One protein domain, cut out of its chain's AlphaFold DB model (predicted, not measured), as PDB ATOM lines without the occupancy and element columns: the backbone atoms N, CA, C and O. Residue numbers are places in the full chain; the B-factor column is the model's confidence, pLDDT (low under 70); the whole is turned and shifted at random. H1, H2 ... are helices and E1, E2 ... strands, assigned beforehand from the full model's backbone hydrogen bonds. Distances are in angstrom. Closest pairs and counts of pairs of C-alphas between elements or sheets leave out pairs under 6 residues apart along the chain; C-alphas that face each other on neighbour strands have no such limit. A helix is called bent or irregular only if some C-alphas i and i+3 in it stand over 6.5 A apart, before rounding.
ATOM      1  N   ALA A   2      -9.824  21.274 -22.120       81.50
ATOM      2  CA  ALA A   2      -9.929  22.567 -21.443       81.50
ATOM      3  C   ALA A   2     -10.343  23.668 -22.436       81.50
ATOM      4  O   ALA A   2      -9.731  23.831 -23.492       81.50
ATOM      5  N   ILE A   3     -11.398  24.409 -22.092       91.88
ATOM      6  CA  ILE A   3     -11.852  25.599 -22.820       91.88
ATOM      7  C   ILE A   3     -11.680  26.793 -21.892       91.88
ATOM      8  O   ILE A   3     -12.216  26.777 -20.782       91.88
ATOM      9  N   ALA A   4     -10.944  27.803 -22.349       92.12
ATOM     10  CA  ALA A   4     -10.725  29.037 -21.612       92.12
ATOM     11  C   ALA A   4     -12.054  29.798 -21.390       92.12
ATOM     12  O   ALA A   4     -12.951  29.715 -22.242       92.12
ATOM     13  N   PRO A   5     -12.226  30.518 -20.265       91.50
ATOM     14  CA  PRO A   5     -13.483  31.190 -19.921       91.50
ATOM     15  C   PRO A   5     -14.026  32.118 -21.019       91.50
ATOM     16  O   PRO A   5     -15.223  32.112 -21.305       91.50
ATOM     17  N   GLU A   6     -13.152  32.872 -21.676       90.50
ATOM     18  CA  GLU A   6     -13.473  33.796 -22.761       90.50
ATOM     19  C   GLU A   6     -13.969  33.075 -24.022       90.50
ATOM     20  O   GLU A   6     -14.962  33.490 -24.625       90.50
ATOM     21  N   HIS A   7     -13.360  31.939 -24.374       94.75
ATOM     22  CA  HIS A   7     -13.806  31.102 -25.489       94.75
ATOM     23  C   HIS A   7     -15.159  30.451 -25.179       94.75
ATOM     24  O   HIS A   7     -16.045  30.418 -26.034       94.75
ATOM     25  N   ARG A   8     -15.363  29.995 -23.933       94.38
ATOM     26  CA  ARG A   8     -16.658  29.464 -23.485       94.38
ATOM     27  C   ARG A   8     -17.749  30.531 -23.563       94.38
ATOM     28  O   ARG A   8     -18.861  30.221 -23.980       94.38
ATOM     29  N   LYS A   9     -17.442  31.780 -23.201       93.62
ATOM     30  CA  LYS A   9     -18.384  32.905 -23.298       93.62
ATOM     31  C   LYS A   9     -18.800  33.179 -24.748       93.62
ATOM     32  O   LYS A   9     -19.986  33.383 -24.989       93.62
ATOM     33  N   ASP A  10     -17.872  33.140 -25.710       93.69
ATOM     34  CA  ASP A  10     -18.207  33.316 -27.135       93.69
ATOM     35  C   ASP A  10     -19.071  32.173 -27.692       93.69
ATOM     36  O   ASP A  10     -20.027  32.428 -28.424       93.69
ATOM     37  N   LEU A  11     -18.774  30.924 -27.318       95.69
ATOM     38  CA  LEU A  11     -19.564  29.755 -27.724       95.69
ATOM     39  C   LEU A  11     -20.981  29.796 -27.133       95.69
ATOM     40  O   LEU A  11     -21.951  29.589 -27.862       95.69
ATOM     41  N   LYS A  12     -21.115  30.145 -25.845       94.88
ATOM     42  CA  LYS A  12     -22.421  30.307 -25.183       94.88
ATOM     43  C   LYS A  12     -23.226  31.475 -25.745       94.88
ATOM     44  O   LYS A  12     -24.447  31.393 -25.782       94.88
ATOM     45  N   ARG A  13     -22.566  32.534 -26.232       92.94
ATOM     46  CA  ARG A  13     -23.240  33.639 -26.932       92.94
ATOM     47  C   ARG A  13     -23.937  33.177 -28.217       92.94
ATOM     48  O   ARG A  13     -24.986  33.711 -28.530       92.94
ATOM     49  N   SER A  14     -23.395  32.169 -28.905       92.56
ATOM     50  CA  SER A  14     -24.046  31.501 -30.050       92.56
ATOM     51  C   SER A  14     -25.043  30.402 -29.630       92.56
ATOM     52  O   SER A  14     -25.429  29.568 -30.443       92.56
ATOM     53  N   GLY A  15     -25.428  30.339 -28.349       94.88
ATOM     54  CA  GLY A  15     -26.440  29.404 -27.848       94.88
ATOM     55  C   GLY A  15     -25.998  27.943 -27.725       94.88
ATOM     56  O   GLY A  15     -26.862  27.072 -27.585       94.88
ATOM     57  N   LEU A  16     -24.690  27.660 -27.786       97.12
ATOM     58  CA  LEU A  16     -24.150  26.302 -27.690       97.12
ATOM     59  C   LEU A  16     -24.065  25.828 -26.232       97.12
ATOM     60  O   LEU A  16     -23.476  26.496 -25.376       97.12
ATOM     61  N   SER A  17     -24.631  24.651 -25.968       96.44
ATOM     62  CA  SER A  17     -24.564  23.956 -24.684       96.44
ATOM     63  C   SER A  17     -23.175  23.366 -24.433       96.44
ATOM     64  O   SER A  17     -22.401  23.118 -25.362       96.44
ATOM     65  N   ASP A  18     -22.850  23.106 -23.164       94.88
ATOM     66  CA  ASP A  18     -21.562  22.500 -22.811       94.88
ATOM     67  C   ASP A  18     -21.423  21.070 -23.385       94.88
ATOM     68  O   ASP A  18     -20.311  20.667 -23.734       94.88
ATOM     69  N   ASP A  19     -22.536  20.351 -23.574       94.94
ATOM     70  CA  ASP A  19     -22.564  19.030 -24.211       94.94
ATOM     71  C   ASP A  19     -22.299  19.115 -25.715       94.94
ATOM     72  O   ASP A  19     -21.424  18.411 -26.212       94.94
ATOM     73  N   THR A  20     -22.953  20.036 -26.431       96.31
ATOM     74  CA  THR A  20     -22.704  20.255 -27.868       96.31
ATOM     75  C   THR A  20     -21.262  20.679 -28.132       96.31
ATOM     76  O   THR A  20     -20.632  20.205 -29.075       96.31
ATOM     77  N   ILE A  21     -20.702  21.537 -27.276       96.06
ATOM     78  CA  ILE A  21     -19.298  21.955 -27.360       96.06
ATOM     79  C   ILE A  21     -18.356  20.752 -27.186       96.06
ATOM     80  O   ILE A  21     -17.366  20.630 -27.912       96.06
ATOM     81  N   LYS A  22     -18.658  19.871 -26.224       94.62
ATOM     82  CA  LYS A  22     -17.870  18.667 -25.945       94.62
ATOM     83  C   LYS A  22     -17.974  17.649 -27.080       94.62
ATOM     84  O   LYS A  22     -16.948  17.112 -27.485       94.62
ATOM     85  N   GLU A  23     -19.179  17.401 -27.586       93.88
ATOM     86  CA  GLU A  23     -19.445  16.487 -28.701       93.88
ATOM     87  C   GLU A  23     -18.748  16.947 -29.987       93.88
ATOM     88  O   GLU A  23     -18.145  16.139 -30.686       93.88
ATOM     89  N   ALA A  24     -18.745  18.256 -30.255       94.50
ATOM     90  CA  ALA A  24     -18.047  18.849 -31.393       94.50
ATOM     91  C   ALA A  24     -16.512  18.882 -31.239       94.50
ATOM     92  O   ALA A  24     -15.822  19.364 -32.133       94.50
ATOM     93  N   GLY A  25     -15.956  18.435 -30.106       94.75
ATOM     94  CA  GLY A  25     -14.506  18.393 -29.877       94.75
ATOM     95  C   GLY A  25     -13.828  19.766 -29.775       94.75
ATOM     96  O   GLY A  25     -12.604  19.856 -29.907       94.75
ATOM     97  N   ILE A  26     -14.593  20.837 -29.535       96.62
ATOM     98  CA  ILE A  26     -14.066  22.206 -29.501       96.62
ATOM     99  C   ILE A  26     -13.149  22.386 -28.288       96.62
ATOM    100  O   ILE A  26     -13.491  22.031 -27.156       96.62
ATOM    101  N   LYS A  27     -11.971  22.981 -28.502       95.38
ATOM    102  CA  LYS A  27     -10.973  23.191 -27.441       95.38
ATOM    103  C   LYS A  27     -10.153  24.454 -27.653       95.38
ATOM    104  O   LYS A  27      -9.958  24.905 -28.773       95.38
ATOM    105  N   SER A  28      -9.656  25.040 -26.566       96.25
ATOM    106  CA  SER A  28      -8.738  26.184 -26.668       96.25
ATOM    107  C   SER A  28      -7.362  25.729 -27.138       96.25
ATOM    108  O   SER A  28      -6.880  24.686 -26.693       96.25
ATOM    109  N   VAL A  29      -6.727  26.505 -28.017       94.56
ATOM    110  CA  VAL A  29      -5.364  26.215 -28.470       94.56
ATOM    111  C   VAL A  29      -4.371  26.798 -27.463       94.56
ATOM    112  O   VAL A  29      -4.460  27.992 -27.164       94.56
ATOM    113  N   PRO A  30      -3.420  26.005 -26.929       90.94
ATOM    114  CA  PRO A  30      -2.352  26.539 -26.090       90.94
ATOM    115  C   PRO A  30      -1.560  27.617 -26.835       90.94
ATOM    116  O   PRO A  30      -1.206  27.422 -27.996       90.94
ATOM    117  N   SER A  31      -1.238  28.728 -26.170       85.94
ATOM    118  CA  SER A  31      -0.592  29.898 -26.791       85.94
ATOM    119  C   SER A  31       0.677  29.549 -27.582       85.94
ATOM    120  O   SER A  31       0.840  29.996 -28.714       85.94
ATOM    121  N   GLY A  32       1.527  28.664 -27.049       84.69
ATOM    122  CA  GLY A  32       2.747  28.197 -27.723       84.69
ATOM    123  C   GLY A  32       2.521  27.337 -28.978       84.69
ATOM    124  O   GLY A  32       3.456  27.123 -29.740       84.69
ATOM    125  N   GLN A  33       1.299  26.850 -29.222       89.75
ATOM    126  CA  GLN A  33       0.956  26.013 -30.380       89.75
ATOM    127  C   GLN A  33       0.225  26.777 -31.490       89.75
ATOM    128  O   GLN A  33      -0.013  26.205 -32.553       89.75
ATOM    129  N   ILE A  34      -0.127  28.050 -31.272       90.44
ATOM    130  CA  ILE A  34      -0.927  28.841 -32.218       90.44
ATOM    131  C   ILE A  34      -0.251  28.903 -33.593       90.44
ATOM    132  O   ILE A  34      -0.838  28.487 -34.592       90.44
ATOM    133  N   ASN A  35       1.012  29.331 -33.631       86.75
ATOM    134  CA  ASN A  35       1.760  29.483 -34.884       86.75
ATOM    135  C   ASN A  35       2.021  28.133 -35.565       86.75
ATOM    136  O   ASN A  35       1.956  28.037 -36.787       86.75
ATOM    137  N   MET A  36       2.262  27.075 -34.781       88.00
ATOM    138  CA  MET A  36       2.470  25.719 -35.298       88.00
ATOM    139  C   MET A  36       1.210  25.173 -35.983       88.00
ATOM    140  O   MET A  36       1.304  24.574 -37.050       88.00
ATOM    141  N   LYS A  37       0.027  25.397 -35.394       88.62
ATOM    142  CA  LYS A  37      -1.250  24.943 -35.964       88.62
ATOM    143  C   LYS A  37      -1.681  25.752 -37.191       88.62
ATOM    144  O   LYS A  37      -2.255  25.178 -38.112       88.62
ATOM    145  N   LEU A  38      -1.397  27.056 -37.227       87.88
ATOM    146  CA  LEU A  38      -1.738  27.912 -38.369       87.88
ATOM    147  C   LEU A  38      -0.727  27.802 -39.521       87.88
ATOM    148  O   LEU A  38      -1.118  27.853 -40.687       87.88
ATOM    149  N   GLY A  39       0.562  27.637 -39.216       86.88
ATOM    150  CA  GLY A  39       1.652  27.696 -40.195       86.88
ATOM    151  C   GLY A  39       2.044  29.123 -40.607       86.88
ATOM    152  O   GLY A  39       2.794  29.299 -41.565       86.88
ATOM    153  N   PHE A  40       1.526  30.144 -39.919       86.56
ATOM    154  CA  PHE A  40       1.854  31.558 -40.107       86.56
ATOM    155  C   PHE A  40       1.503  32.368 -38.850       86.56
ATOM    156  O   PHE A  40       0.753  31.904 -37.992       86.56
ATOM    157  N   ASN A  41       2.033  33.591 -38.764       85.56
ATOM    158  CA  ASN A  41       1.804  34.501 -37.641       85.56
ATOM    159  C   ASN A  41       0.819  35.607 -38.040       85.56
ATOM    160  O   ASN A  41       0.875  36.109 -39.164       85.56
ATOM    161  N   ILE A  42      -0.034  36.032 -37.105       84.88
ATOM    162  CA  ILE A  42      -0.947  37.166 -37.293       84.88
ATOM    163  C   ILE A  42      -0.728  38.180 -36.178       84.88
ATOM    164  O   ILE A  42      -0.791  37.846 -34.996       84.88
ATOM    165  N   ASP A  43      -0.504  39.432 -36.565       84.44
ATOM    166  CA  ASP A  43      -0.357  40.536 -35.623       84.44
ATOM    167  C   ASP A  43      -1.622  40.725 -34.766       84.44
ATOM    168  O   ASP A  43      -2.748  40.727 -35.273       84.44
ATOM    169  N   GLY A  44      -1.436  40.921 -33.462       84.75
ATOM    170  CA  GLY A  44      -2.514  41.178 -32.504       84.75
ATOM    171  C   GLY A  44      -3.414  39.982 -32.177       84.75
ATOM    172  O   GLY A  44      -4.428  40.190 -31.519       84.75
ATOM    173  N   LEU A  45      -3.101  38.760 -32.628       89.81
ATOM    174  CA  LEU A  45      -3.813  37.543 -32.219       89.81
ATOM    175  C   LEU A  45      -3.400  37.154 -30.788       89.81
ATOM    176  O   LEU A  45      -2.233  36.859 -30.546       89.81
ATOM    177  N   VAL A  46      -4.352  37.151 -29.852       89.06
ATOM    178  CA  VAL A  46      -4.109  36.890 -28.417       89.06
ATOM    179  C   VAL A  46      -4.403  35.438 -28.062       89.06
ATOM    180  O   VAL A  46      -3.632  34.791 -27.356       89.06
ATOM    181  N   SER A  47      -5.512  34.904 -28.567       93.00
ATOM    182  CA  SER A  47      -5.918  33.522 -28.332       93.00
ATOM    183  C   SER A  47      -6.774  32.997 -29.482       93.00
ATOM    184  O   SER A  47      -7.251  33.751 -30.335       93.00
ATOM    185  N   MET A  48      -6.953  31.678 -29.535       95.31
ATOM    186  CA  MET A  48      -7.915  31.049 -30.434       95.31
ATOM    187  C   MET A  48      -8.420  29.722 -29.873       95.31
ATOM    188  O   MET A  48      -7.746  29.070 -29.067       95.31
ATOM    189  N   TYR A  49      -9.591  29.292 -30.337       96.38
ATOM    190  CA  TYR A  49     -10.084  27.935 -30.115       96.38
ATOM    191  C   TYR A  49     -10.263  27.186 -31.438       96.38
ATOM    192  O   TYR A  49     -10.570  27.777 -32.473       96.38
ATOM    193  N   GLU A  50     -10.029  25.882 -31.379       96.38
ATOM    194  CA  GLU A  50     -10.073  24.923 -32.477       96.38
ATOM    195  C   GLU A  50     -11.480  24.332 -32.608       96.38
ATOM    196  O   GLU A  50     -12.065  23.892 -31.616       96.38
ATOM    197  N   ILE A  51     -11.998  24.329 -33.835       96.94
ATOM    198  CA  ILE A  51     -13.222  23.655 -34.265       96.94
ATOM    199  C   ILE A  51     -12.786  22.552 -35.244       96.94
ATOM    200  O   ILE A  51     -12.437  22.875 -36.388       96.94
ATOM    201  N   PRO A  52     -12.739  21.282 -34.812       95.31
ATOM    202  CA  PRO A  52     -12.315  20.183 -35.670       95.31
ATOM    203  C   PRO A  52     -13.413  19.799 -36.664       95.31
ATOM    204  O   PRO A  52     -14.581  19.721 -36.295       95.31
ATOM    205  N   PHE A  53     -13.042  19.568 -37.924       94.50
ATOM    206  CA  PHE A  53     -13.956  19.055 -38.955       94.50
ATOM    207  C   PHE A  53     -13.825  17.530 -39.045       94.50
ATOM    208  O   PHE A  53     -14.823  16.806 -39.054       94.50
ATOM    209  N   ASP A  54     -12.576  17.065 -39.059       89.19
ATOM    210  CA  ASP A  54     -12.148  15.669 -39.048       89.19
ATOM    211  C   ASP A  54     -10.778  15.556 -38.339       89.19
ATOM    212  O   ASP A  54     -10.392  16.452 -37.580       89.19
ATOM    213  N   GLU A  55     -10.072  14.438 -38.527       85.81
ATOM    214  CA  GLU A  55      -8.765  14.186 -37.906       85.81
ATOM    215  C   GLU A  55      -7.642  15.072 -38.477       85.81
ATOM    216  O   GLU A  55      -6.701  15.412 -37.753       85.81
ATOM    217  N   ASP A  56      -7.774  15.514 -39.730       86.69
ATOM    218  CA  ASP A  56      -6.727  16.192 -40.501       86.69
ATOM    219  C   ASP A  56      -6.976  17.698 -40.673       86.69
ATOM    220  O   ASP A  56      -6.057  18.466 -40.986       86.69
ATOM    221  N   TYR A  57      -8.210  18.157 -40.449       93.56
ATOM    222  CA  TYR A  57      -8.631  19.531 -40.682       93.56
ATOM    223  C   TYR A  57      -9.335  20.154 -39.480       93.56
ATOM    224  O   TYR A  57     -10.249  19.605 -38.860       93.56
ATOM    225  N   SER A  58      -8.952  21.395 -39.192       94.62
ATOM    226  CA  SER A  58      -9.598  22.230 -38.189       94.62
ATOM    227  C   SER A  58      -9.633  23.685 -38.622       94.62
ATOM    228  O   SER A  58      -8.719  24.186 -39.286       94.62
ATOM    229  N   ARG A  59     -10.670  24.388 -38.171       95.38
ATOM    230  CA  ARG A  59     -10.763  25.844 -38.264       95.38
ATOM    231  C   ARG A  59     -10.574  26.463 -36.887       95.38
ATOM    232  O   ARG A  59     -10.940  25.883 -35.870       95.38
ATOM    233  N   PHE A  60     -10.021  27.665 -36.845       95.69
ATOM    234  CA  PHE A  60      -9.683  28.360 -35.613       95.69
ATOM    235  C   PHE A  60     -10.455  29.667 -35.507       95.69
ATOM    236  O   PHE A  60     -10.359  30.526 -36.384       95.69
ATOM    237  N   LYS A  61     -11.210  29.856 -34.425       95.69
ATOM    238  CA  LYS A  61     -11.808  31.159 -34.117       95.69
ATOM    239  C   LYS A  61     -10.748  32.043 -33.468       95.69
ATOM    240  O   LYS A  61     -10.307  31.753 -32.362       95.69
ATOM    241  N   ALA A  62     -10.399  33.140 -34.134       93.38
ATOM    242  CA  ALA A  62      -9.426  34.108 -33.643       93.38
ATOM    243  C   ALA A  62     -10.030  35.075 -32.610       93.38
ATOM    244  O   ALA A  62     -11.152  35.571 -32.798       93.38
ATOM    245  N   CYS A  63      -9.253  35.381 -31.572       91.25
ATOM    246  CA  CYS A  63      -9.495  36.429 -30.585       91.25
ATOM    247  C   CYS A  63      -8.314  37.410 -30.613       91.25
ATOM    248  O   CYS A  63      -7.177  37.041 -30.314       91.25
ATOM    249  N   TYR A  64      -8.585  38.649 -31.021       90.00
ATOM    250  CA  TYR A  64      -7.576  39.699 -31.159       90.00
ATOM    251  C   TYR A  64      -7.522  40.590 -29.917       90.00
ATOM    252  O   TYR A  64      -8.491  40.663 -29.166       90.00
ATOM    253  N   GLU A  65      -6.400  41.282 -29.746       87.31
ATOM    254  CA  GLU A  65      -6.232  42.341 -28.752       87.31
ATOM    255  C   GLU A  65      -7.215  43.494 -29.011       87.31
ATOM    256  O   GLU A  65      -7.533  43.811 -30.167       87.31
ATOM    257  N   ASP A  66      -7.683  44.135 -27.938       80.00
ATOM    258  CA  ASP A  66      -8.591  45.276 -28.024       80.00
ATOM    259  C   ASP A  66      -7.982  46.391 -28.890       80.00
ATOM    260  O   ASP A  66      -6.824  46.778 -28.742       80.00
ATOM    261  N   GLY A  67      -8.756  46.884 -29.860       76.00
ATOM    262  CA  GLY A  67      -8.301  47.887 -30.830       76.00
ATOM    263  C   GLY A  67      -7.462  47.348 -32.002       76.00
ATOM    264  O   GLY A  67      -7.200  48.100 -32.937       76.00
ATOM    265  N   LYS A  68      -7.097  46.055 -32.025       82.31
ATOM    266  CA  LYS A  68      -6.336  45.420 -33.126       82.31
ATOM    267  C   LYS A  68      -7.170  44.520 -34.037       82.31
ATOM    268  O   LYS A  68      -6.615  43.669 -34.733       82.31
ATOM    269  N   THR A  69      -8.486  44.713 -34.076       81.56
ATOM    270  CA  THR A  69      -9.412  43.990 -34.968       81.56
ATOM    271  C   THR A  69      -9.333  44.434 -36.429       81.56
ATOM    272  O   THR A  69      -9.875  43.748 -37.293       81.56
ATOM    273  N   PHE A  70      -8.638  45.535 -36.717       82.44
ATOM    274  CA  PHE A  70      -8.397  46.040 -38.064       82.44
ATOM    275  C   PHE A  70      -6.905  45.974 -38.411       82.44
ATOM    276  O   PHE A  70      -6.032  46.078 -37.546       82.44
ATOM    277  N   ASN A  71      -6.611  45.773 -39.689       80.25
ATOM    278  CA  ASN A  71      -5.287  45.935 -40.270       80.25
ATOM    279  C   ASN A  71      -4.937  47.427 -40.396       80.25
ATOM    280  O   ASN A  71      -5.801  48.299 -40.298       80.25
ATOM    281  N   LYS A  72      -3.658  47.730 -40.657       79.69
ATOM    282  CA  LYS A  72      -3.166  49.114 -40.824       79.69
ATOM    283  C   LYS A  72      -3.845  49.875 -41.971       79.69
ATOM    284  O   LYS A  72      -3.861  51.098 -41.953       79.69
ATOM    285  N   ASP A  73      -4.393  49.159 -42.947       76.88
ATOM    286  CA  ASP A  73      -5.128  49.697 -44.096       76.88
ATOM    287  C   ASP A  73      -6.632  49.918 -43.819       76.88
ATOM    288  O   ASP A  73      -7.375  50.322 -44.713       76.88
ATOM    289  N   GLY A  74      -7.096  49.648 -42.593       75.56
ATOM    290  CA  GLY A  74      -8.496  49.781 -42.192       75.56
ATOM    291  C   GLY A  74      -9.389  48.585 -42.544       75.56
ATOM    292  O   GLY A  74     -10.594  48.648 -42.302       75.56
ATOM    293  N   SER A  75      -8.848  47.489 -43.091       76.31
ATOM    294  CA  SER A  75      -9.607  46.248 -43.327       76.31
ATOM    295  C   SER A  75      -9.789  45.430 -42.037       76.31
ATOM    296  O   SER A  75      -8.895  45.386 -41.198       76.31
ATOM    297  N   GLU A  76     -10.943  44.777 -41.839       80.94
ATOM    298  CA  GLU A  76     -11.152  43.889 -40.677       80.94
ATOM    299  C   GLU A  76     -10.269  42.637 -40.775       80.94
ATOM    300  O   GLU A  76     -10.201  41.986 -41.821       80.94
ATOM    301  N   LYS A  77      -9.638  42.250 -39.663       86.81
ATOM    302  CA  LYS A  77      -8.904  40.987 -39.567       86.81
ATOM    303  C   LYS A  77      -9.865  39.790 -39.601       86.81
ATOM    304  O   LYS A  77     -10.986  39.876 -39.085       86.81
ATOM    305  N   PRO A  78      -9.442  38.633 -40.146       88.75
ATOM    306  CA  PRO A  78     -10.309  37.466 -40.258       88.75
ATOM    307  C   PRO A  78     -10.776  36.963 -38.890       88.75
ATOM    308  O   PRO A  78      -9.971  36.695 -37.999       88.75
ATOM    309  N   LYS A  79     -12.089  36.778 -38.719       90.12
ATOM    310  CA  LYS A  79     -12.669  36.239 -37.473       90.12
ATOM    311  C   LYS A  79     -12.385  34.749 -37.283       90.12
ATOM    312  O   LYS A  79     -12.393  34.287 -36.140       90.12
ATOM    313  N   TYR A  80     -12.169  34.032 -38.380       93.31
ATOM    314  CA  TYR A  80     -11.855  32.612 -38.420       93.31
ATOM    315  C   TYR A  80     -10.675  32.368 -39.359       93.31
ATOM    316  O   TYR A  80     -10.558  33.027 -40.390       93.31
ATOM    317  N   LEU A  81      -9.832  31.408 -38.998       93.00
ATOM    318  CA  LEU A  81      -8.579  31.070 -39.662       93.00
ATOM    319  C   LEU A  81      -8.537  29.569 -39.940       93.00
ATOM    320  O   LEU A  81      -9.157  28.790 -39.224       93.00
ATOM    321  N   ALA A  82      -7.779  29.159 -40.944       91.69
ATOM    322  CA  ALA A  82      -7.446  27.761 -41.189       91.69
ATOM    323  C   ALA A  82      -5.930  27.647 -41.360       91.69
ATOM    324  O   ALA A  82      -5.243  28.665 -41.515       91.69
ATOM    325  N   ARG A  83      -5.405  26.421 -41.309       90.25
ATOM    326  CA  ARG A  83      -3.995  26.174 -41.614       90.25
ATOM    327  C   ARG A  83      -3.685  26.671 -43.029       90.25
ATOM    328  O   ARG A  83      -4.528  26.609 -43.923       90.25
ATOM    329  N   LYS A  84      -2.473  27.180 -43.239       81.88
ATOM    330  CA  LYS A  84      -2.026  27.584 -44.574       81.88
ATOM    331  C   LYS A  84      -2.215  26.431 -45.574       81.88
ATOM    332  O   LYS A  84      -1.926  25.283 -45.248       81.88
ATOM    333  N   ASP A  85      -2.711  26.763 -46.763       80.38
ATOM    334  CA  ASP A  85      -2.870  25.851 -47.905       80.38
ATOM    335  C   ASP A  85      -3.851  24.674 -47.688       80.38
ATOM    336  O   ASP A  85      -3.846  23.713 -48.448       80.38
ATOM    337  N   SER A  86      -4.759  24.755 -46.704       82.44
ATOM    338  CA  SER A  86      -5.668  23.649 -46.343       82.44
ATOM    339  C   SER A  86      -6.953  23.524 -47.183       82.44
ATOM    340  O   SER A  86      -7.790  22.675 -46.889       82.44
ATOM    341  N   GLY A  87      -7.161  24.382 -48.186       87.06
ATOM    342  CA  GLY A  87      -8.387  24.399 -48.995       87.06
ATOM    343  C   GLY A  87      -9.683  24.683 -48.210       87.06
ATOM    344  O   GLY A  87      -9.677  24.943 -47.001       87.06
TER     345      GLY A  87
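Overview. This is residues 2 to 87 of the 794 residues of the protein "DUF3854 domain-containing protein" of Candidatus Scalindua japonica (UniProt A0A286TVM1). A small three-stranded sheet lies between two short helices, H1 over one face and H3 over the other, with H2 at one end and a loop around Asp 73 reaching out at the other. The 86 printed residues run H1 H2 H3 E1 E2 E3, class mixed, with under half in named elements. E1, E2, E3 form a meander, each strand the antiparallel neighbour of the one before. It is compact, radius of gyration of the C-alphas 13.2 A, spanning 40 by 27 by 23 A.

Arrangement. H1, residues 5 to 13, is on the sheet of E1, residues 45 to 52, E2, residues 58 to 64, and E3, residues 80 to 82; its closest C-alphas to E1 are those of His 7 and Tyr 49, 6.7 A. H2, residues 18 to 23, is close to H1 but not clearly touching: the closest C-alphas, of Leu 11 and Ile 21, are 7.8 A apart. H3, residues 31 to 38, is on the opposite face; its closest C-alphas to E1 are those of Ser 31 and Ser 47, 6.6 A. Hairpin E1 and E2 has N 51 and O 59 within hydrogen-bond range, 2.8 A; hairpin E2 and E3 has N 60 and O 81, 2.8 A. Every O i to N i+4 pair is within range in H1 and H2, 2 of 4 in H3, which is irregular: C-alphas 32 and 35 are 7.3 A apart.

Along the chain. H1 begins at C-alpha 5, (-13.483, 31.190, -19.921); E3 ends at C-alpha 82, (-7.446, 27.761, -41.189). E1 is 19.6 A long, E2 18.9 A.

Size, cuts and confidence. The C-alphas of Asp 19 and Asp 73, the farthest apart, are 40.5 A apart. The printed part has no cut; the link E2 to E3 is long, 15 residues. No printed residue is under 70 in pLDDT.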